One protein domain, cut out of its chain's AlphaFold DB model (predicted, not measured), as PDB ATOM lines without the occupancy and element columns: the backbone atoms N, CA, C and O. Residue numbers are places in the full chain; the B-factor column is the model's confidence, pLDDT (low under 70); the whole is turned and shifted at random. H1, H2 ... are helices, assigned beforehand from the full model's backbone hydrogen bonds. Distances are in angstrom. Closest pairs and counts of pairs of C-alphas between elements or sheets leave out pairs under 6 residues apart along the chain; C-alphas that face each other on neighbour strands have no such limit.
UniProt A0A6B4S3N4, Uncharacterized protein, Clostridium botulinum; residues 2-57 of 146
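What this domain is: This is residues 2 to 57 of the 146 residues of an uncharacterized protein of Clostridium botulinum (UniProt A0A6B4S3N4). One long, straight helix, H1, makes the length of this domain, and a small head sits at its far end, where the chain loops round and the short helix H2 packs on residues 25 to 29 of H1. Residues 2 to 21 of H1 stick out free from that head. The printed part has 56 residues with two named helices, H1 then H2, and no named strand; its class is all helix. It is extended, with a radius of gyration of the C-alphas of 16.0 A, and spans 53 by 17 by 16 A.

Where its parts are: H1, residues 2 to 30, begins at C-alpha 2 (207.737, 122.919, 197.222) and is 42.7 A long from first to last C-alpha. H2, residues 43 to 52, is 14.3 A long and ends at C-alpha 52 (174.580, 141.607, 172.330).

How they stand to each other: H1 touches H2 with residues 25 to 29 alone, and their closest C-alphas, those of Thr 25 and Glu 45, are 6.7 A apart. The two run the same way at a steep tilt of 50 degrees. In H1 and H2 every O i to N i+4 pair is within hydrogen-bond range.

The domain as a whole: The C-alphas of Lys 2 and Glu 57, the two farthest apart, are 52.7 A apart. The printed part has no cut, and the link from H1 to H2, 12 residues, is long. The pLDDT is under 70 at residues 2 to 3, 29 to 30 and 32 to 34.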
ATOM      1  N   LYS A   2     208.772 122.154 196.488       62.50
ATOM      2  CA  LYS A   2     207.737 122.919 197.222       62.50
ATOM      3  C   LYS A   2     207.366 124.266 196.564       62.50
ATOM      4  O   LYS A   2     206.187 124.544 196.411       62.50
ATOM      5  N   HIS A   3     208.340 125.026 196.054       62.44
ATOM      6  CA  HIS A   3     208.080 126.309 195.376       62.44
ATOM      7  C   HIS A   3     207.276 126.186 194.069       62.44
ATOM      8  O   HIS A   3     206.417 127.019 193.812       62.44
ATOM      9  N   LYS A   4     207.462 125.111 193.284       72.62
ATOM     10  CA  LYS A   4     206.657 124.863 192.071       72.62
ATOM     11  C   LYS A   4     205.177 124.632 192.403       72.62
ATOM     12  O   LYS A   4     204.318 125.129 191.690       72.62
ATOM     13  N   LYS A   5     204.876 123.936 193.508       77.25
ATOM     14  CA  LYS A   5     203.492 123.718 193.970       77.25
ATOM     15  C   LYS A   5     202.832 125.016 194.451       77.25
ATOM     16  O   LYS A   5     201.660 125.226 194.172       77.25
ATOM     17  N   ILE A   6     203.591 125.895 195.109       78.81
ATOM     18  CA  ILE A   6     203.111 127.217 195.543       78.81
ATOM     19  C   ILE A   6     202.802 128.106 194.330       78.81
ATOM     20  O   ILE A   6     201.731 128.697 194.272       78.81
ATOM     21  N   ILE A   7     203.687 128.140 193.327       82.19
ATOM     22  CA  ILE A   7     203.477 128.921 192.095       82.19
ATOM     23  C   ILE A   7     202.247 128.422 191.323       82.19
ATOM     24  O   ILE A   7     201.423 129.229 190.907       82.19
ATOM     25  N   ILE A   8     202.080 127.103 191.181       83.50
ATOM     26  CA  ILE A   8     200.892 126.519 190.537       83.50
ATOM     27  C   ILE A   8     199.617 126.871 191.316       83.50
ATOM     28  O   ILE A   8     198.609 127.209 190.703       83.50
ATOM     29  N   GLY A   9     199.668 126.854 192.653       84.31
ATOM     30  CA  GLY A   9     198.554 127.289 193.497       84.31
ATOM     31  C   GLY A   9     198.171 128.753 193.269       84.31
ATOM     32  O   GLY A   9     196.991 129.055 193.118       84.31
ATOM     33  N   ILE A  10     199.153 129.653 193.162       84.56
ATOM     34  CA  ILE A  10     198.918 131.081 192.883       84.56
ATOM     35  C   ILE A  10     198.282 131.276 191.499       84.56
ATOM     36  O   ILE A  10     197.323 132.034 191.368       84.56
ATOM     37  N   ILE A  11     198.766 130.565 190.476       87.25
ATOM     38  CA  ILE A  11     198.200 130.627 189.119       87.25
ATOM     39  C   ILE A  11     196.753 130.115 189.112       87.25
ATOM     40  O   ILE A  11     195.880 130.759 188.536       87.25
ATOM     41  N   ALA A  12     196.479 128.995 189.785       86.06
ATOM     42  CA  ALA A  12     195.134 128.432 189.875       86.06
ATOM     43  C   ALA A  12     194.151 129.388 190.576       86.06
ATOM     44  O   ALA A  12     193.025 129.553 190.111       86.06
ATOM     45  N   ILE A  13     194.588 130.068 191.642       88.75
ATOM     46  CA  ILE A  13     193.786 131.092 192.329       88.75
ATOM     47  C   ILE A  13     193.514 132.283 191.400       88.75
ATOM     48  O   ILE A  13     192.379 132.747 191.324       88.75
ATOM     49  N   GLY A  14     194.516 132.745 190.645       86.38
ATOM     50  CA  GLY A  14     194.339 133.827 189.670       86.38
ATOM     51  C   GLY A  14     193.313 133.489 188.583       86.38
ATOM     52  O   GLY A  14     192.457 134.313 188.261       86.38
ATOM     53  N   ILE A  15     193.342 132.256 188.067       88.25
ATOM     54  CA  ILE A  15     192.360 131.765 187.088       88.25
ATOM     55  C   ILE A  15     190.960 131.685 187.709       88.25
ATOM     56  O   ILE A  15     189.995 132.119 187.082       88.25
ATOM     57  N   ALA A  16     190.837 131.190 188.944       86.56
ATOM     58  CA  ALA A  16     189.551 131.107 189.636       86.56
ATOM     59  C   ALA A  16     188.923 132.492 189.870       86.56
ATOM     60  O   ALA A  16     187.723 132.659 189.660       86.56
ATOM     61  N   ILE A  17     189.723 133.502 190.235       86.56
ATOM     62  CA  ILE A  17     189.249 134.887 190.398       86.56
ATOM     63  C   ILE A  17     188.767 135.460 189.058       86.56
ATOM     64  O   ILE A  17     187.700 136.070 189.004       86.56
ATOM     65  N   MET A  18     189.512 135.241 187.968       83.94
ATOM     66  CA  MET A  18     189.069 135.662 186.633       83.94
ATOM     67  C   MET A  18     187.759 134.984 186.225       83.94
ATOM     68  O   MET A  18     186.874 135.649 185.689       83.94
ATOM     69  N   PHE A  19     187.613 133.690 186.510       85.94
ATOM     70  CA  PHE A  19     186.402 132.938 186.192       85.94
ATOM     71  C   PHE A  19     185.189 133.428 186.994       85.94
ATOM     72  O   PHE A  19     184.131 133.663 186.417       85.94
ATOM     73  N   LEU A  20     185.346 133.670 188.300       84.06
ATOM     74  CA  LEU A  20     184.282 134.232 189.140       84.06
ATOM     75  C   LEU A  20     183.849 135.625 188.667       84.06
ATOM     76  O   LEU A  20     182.652 135.894 188.590       84.06
ATOM     77  N   ASN A  21     184.804 136.485 188.301       78.19
ATOM     78  CA  ASN A  21     184.494 137.793 187.720       78.19
ATOM     79  C   ASN A  21     183.701 137.657 186.416       78.19
ATOM     80  O   ASN A  21     182.700 138.348 186.248       78.19
ATOM     81  N   LEU A  22     184.090 136.732 185.534       79.00
ATOM     82  CA  LEU A  22     183.373 136.476 184.285       79.00
ATOM     83  C   LEU A  22     181.930 136.008 184.542       79.00
ATOM     84  O   LEU A  22     181.003 136.540 183.935       79.00
ATOM     85  N   CYS A  23     181.722 135.070 185.471       80.56
ATOM     86  CA  CYS A  23     180.388 134.589 185.836       80.56
ATOM     87  C   CYS A  23     179.500 135.701 186.414       80.56
ATOM     88  O   CYS A  23     178.332 135.799 186.042       80.56
ATOM     89  N   MET A  24     180.039 136.555 187.293       77.38
ATOM     90  CA  MET A  24     179.292 137.695 187.841       77.38
ATOM     91  C   MET A  24     178.914 138.703 186.753       77.38
ATOM     92  O   MET A  24     177.784 139.187 186.744       77.38
ATOM     93  N   THR A  25     179.828 138.985 185.820       73.06
ATOM     94  CA  THR A  25     179.566 139.860 184.672       73.06
ATOM     95  C   THR A  25     178.465 139.295 183.773       73.06
ATOM     96  O   THR A  25     177.520 140.017 183.480       73.06
ATOM     97  N   ILE A  26     178.527 138.014 183.395       73.19
ATOM     98  CA  ILE A  26     177.497 137.369 182.556       73.19
ATOM     99  C   ILE A  26     176.127 137.398 183.249       73.19
ATOM    100  O   ILE A  26     175.150 137.840 182.657       73.19
ATOM    101  N   ASN A  27     176.064 137.012 184.528       76.06
ATOM    102  CA  ASN A  27     174.806 136.996 185.280       76.06
ATOM    103  C   ASN A  27     174.172 138.395 185.402       76.06
ATOM    104  O   ASN A  27     172.952 138.542 185.339       76.06
ATOM    105  N   ARG A  28     175.002 139.435 185.559       71.38
ATOM    106  CA  ARG A  28     174.548 140.830 185.605       71.38
ATOM    107  C   ARG A  28     174.124 141.351 184.229       71.38
ATOM    108  O   ARG A  28     173.172 142.121 184.171       71.38
ATOM    109  N   ILE A  29     174.776 140.908 183.150       69.44
ATOM    110  CA  ILE A  29     174.397 141.249 181.769       69.44
ATOM    111  C   ILE A  29     173.002 140.723 181.421       69.44
ATOM    112  O   ILE A  29     172.211 141.427 180.797       69.44
ATOM    113  N   GLU A  30     172.676 139.505 181.850       67.69
ATOM    114  CA  GLU A  30     171.353 138.916 181.610       67.69
ATOM    115  C   GLU A  30     170.235 139.618 182.401       67.69
ATOM    116  O   GLU A  30     169.074 139.586 181.996       67.69
ATOM    117  N   HIS A  31     170.578 140.284 183.509       71.25
ATOM    118  CA  HIS A  31     169.621 140.872 184.447       71.25
ATOM    119  C   HIS A  31     169.994 142.309 184.819       71.25
ATOM    120  O   HIS A  31     170.176 142.644 185.994       71.25
ATOM    121  N   TYR A  32     170.094 143.184 183.817       68.25
ATOM    122  CA  TYR A  32     170.271 144.606 184.086       68.25
ATOM    123  C   TYR A  32     169.033 145.203 184.770       68.25
ATOM    124  O   TYR A  32     167.907 145.008 184.302       68.25
ATOM    125  N   PRO A  33     169.215 145.991 185.843       69.56
ATOM    126  CA  PRO A  33     168.183 146.896 186.322       69.56
ATOM    127  C   PRO A  33     167.652 147.771 185.179       69.56
ATOM    128  O   PRO A  33     168.416 148.264 184.352       69.56
ATOM    129  N   THR A  34     166.350 148.058 185.177       65.62
ATOM    130  CA  THR A  34     165.677 148.884 184.151       65.62
ATOM    131  C   THR A  34     166.191 150.325 184.044       65.62
ATOM    132  O   THR A  34     165.722 151.072 183.191       65.62
ATOM    133  N   VAL A  35     167.114 150.736 184.917       72.75
ATOM    134  CA  VAL A  35     167.656 152.100 185.005       72.75
ATOM    135  C   VAL A  35     169.186 152.122 184.904       72.75
ATOM    136  O   VAL A  35     169.802 153.134 185.216       72.75
ATOM    137  N   THR A  36     169.822 151.016 184.505       82.69
ATOM    138  CA  THR A  36     171.281 150.995 184.357       82.69
ATOM    139  C   THR A  36     171.725 151.940 183.254       82.69
ATOM    140  O   THR A  36     171.270 151.853 182.112       82.69
ATOM    141  N   LEU A  37     172.643 152.828 183.615       87.62
ATOM    142  CA  LEU A  37     173.211 153.818 182.715       87.62
ATOM    143  C   LEU A  37     174.494 153.308 182.068       87.62
ATOM    144  O   LEU A  37     175.224 152.499 182.648       87.62
ATOM    145  N   TRP A  38     174.820 153.821 180.883       87.44
ATOM    146  CA  TRP A  38     176.052 153.458 180.179       87.44
ATOM    147  C   TRP A  38     177.308 153.697 181.031       87.44
ATOM    148  O   TRP A  38     178.267 152.923 180.988       87.44
ATOM    149  N   GLU A  39     177.321 154.756 181.837       88.38
ATOM    150  CA  GLU A  39     178.430 155.103 182.724       88.38
ATOM    151  C   GLU A  39     178.613 154.113 183.883       88.38
ATOM    152  O   GLU A  39     179.722 154.005 184.405       88.38
ATOM    153  N   GLU A  40     177.571 153.368 184.257       85.31
ATOM    154  CA  GLU A  40     177.581 152.394 185.362       85.31
ATOM    155  C   GLU A  40     178.097 151.010 184.943       85.31
ATOM    156  O   GLU A  40     178.327 150.139 185.790       85.31
ATOM    157  N   LEU A  41     178.295 150.811 183.639       85.06
ATOM    158  CA  LEU A  41     178.865 149.596 183.079       85.06
ATOM    159  C   LEU A  41     180.396 149.622 183.157       85.06
ATOM    160  O   LEU A  41     181.066 150.582 182.749       85.06
ATOM    161  N   THR A  42     180.963 148.511 183.610       85.19
ATOM    162  CA  THR A  42     182.391 148.204 183.476       85.19
ATOM    163  C   THR A  42     182.790 148.062 182.003       85.19
ATOM    164  O   THR A  42     181.953 147.932 181.110       85.19
ATOM    165  N   LEU A  43     184.094 148.075 181.710       81.25
ATOM    166  CA  LEU A  43     184.576 147.954 180.330       81.25
ATOM    167  C   LEU A  43     184.166 146.621 179.678       81.25
ATOM    168  O   LEU A  43     183.783 146.610 178.511       81.25
ATOM    169  N   SER A  44     184.217 145.515 180.427       79.94
ATOM    170  CA  SER A  44     183.780 144.197 179.954       79.94
ATOM    171  C   SER A  44     182.280 144.171 179.658       79.94
ATOM    172  O   SER A  44     181.882 143.676 178.608       79.94
ATOM    173  N   GLU A  45     181.462 144.772 180.523       81.75
ATOM    174  CA  GLU A  45     180.011 144.900 180.320       81.75
ATOM    175  C   GLU A  45     179.679 145.785 179.111       81.75
ATOM    176  O   GLU A  45     178.790 145.448 178.338       81.75
ATOM    177  N   LYS A  46     180.432 146.868 178.873       85.25
ATOM    178  CA  LYS A  46     180.281 147.719 177.676       85.25
ATOM    179  C   LYS A  46     180.592 146.974 176.382       85.25
ATOM    180  O   LYS A  46     179.932 147.198 175.370       85.25
ATOM    181  N   ILE A  47     181.621 146.126 176.395       83.94
ATOM    182  CA  ILE A  47     181.981 145.297 175.241       83.94
ATOM    183  C   ILE A  47     180.886 144.259 174.992       83.94
ATOM    184  O   ILE A  47     180.417 144.152 173.862       83.94
ATOM    185  N   ALA A  48     180.442 143.556 176.035       81.56
ATOM    186  CA  ALA A  48     179.365 142.576 175.932       81.56
ATOM    187  C   ALA A  48     178.056 143.213 175.438       81.56
ATOM    188  O   ALA A  48     177.501 142.764 174.444       81.56
ATOM    189  N   ALA A  49     177.643 144.344 176.016       81.38
ATOM    190  CA  ALA A  49     176.469 145.102 175.582       81.38
ATOM    191  C   ALA A  49     176.507 145.462 174.088       81.38
ATOM    192  O   ALA A  49     175.491 145.359 173.400       81.38
ATOM    193  N   LYS A  50     177.678 145.854 173.564       81.62
ATOM    194  CA  LYS A  50     177.851 146.136 172.131       81.62
ATOM    195  C   LYS A  50     177.739 144.889 171.255       81.62
ATOM    196  O   LYS A  50     177.261 145.012 170.130       81.62
ATOM    197  N   LEU A  51     178.197 143.734 171.734       83.25
ATOM    198  CA  LEU A  51     178.100 142.461 171.013       83.25
ATOM    199  C   LEU A  51     176.666 141.914 171.024       83.25
ATOM    200  O   LEU A  51     176.200 141.433 169.995       83.25
ATOM    201  N   ASP A  52     175.960 142.071 172.143       78.88
ATOM    202  CA  ASP A  52     174.580 141.607 172.330       78.88
ATOM    203  C   ASP A  52     173.533 142.575 171.745       78.88
ATOM    204  O   ASP A  52     172.344 142.268 171.690       78.88
ATOM    205  N   GLY A  53     173.954 143.763 171.295       77.12
ATOM    206  CA  GLY A  53     173.067 144.780 170.721       77.12
ATOM    207  C   GLY A  53     172.213 145.533 171.749       77.12
ATOM    208  O   GLY A  53     171.318 146.292 171.367       77.12
ATOM    209  N   CYS A  54     172.495 145.365 173.041       78.12
ATOM    210  CA  CYS A  54     171.826 146.080 174.120       78.12
ATOM    211  C   CYS A  54     172.215 147.566 174.109       78.12
ATOM    212  O   CYS A  54     173.396 147.924 174.104       78.12
ATOM    213  N   LYS A  55     171.210 148.449 174.132       79.31
ATOM    214  CA  LYS A  55     171.400 149.901 174.225       79.31
ATOM    215  C   LYS A  55     171.097 150.372 175.641       79.31
ATOM    216  O   LYS A  55     170.003 150.132 176.140       79.31
ATOM    217  N   PHE A  56     172.052 151.076 176.236       86.00
ATOM    218  CA  PHE A  56     171.896 151.756 177.519       86.00
ATOM    219  C   PHE A  56     171.902 153.255 177.269       86.00
ATOM    220  O   PHE A  56     172.701 153.728 176.461       86.00
ATOM    221  N   GLU A  57     171.014 153.972 177.950       86.00
ATOM    222  CA  GLU A  57     171.010 155.434 177.921       86.00
ATOM    223  C   GLU A  57     172.242 155.955 178.684       86.00
ATOM    224  O   GLU A  57     172.673 155.368 179.685       86.00
TER     225      GLU A  57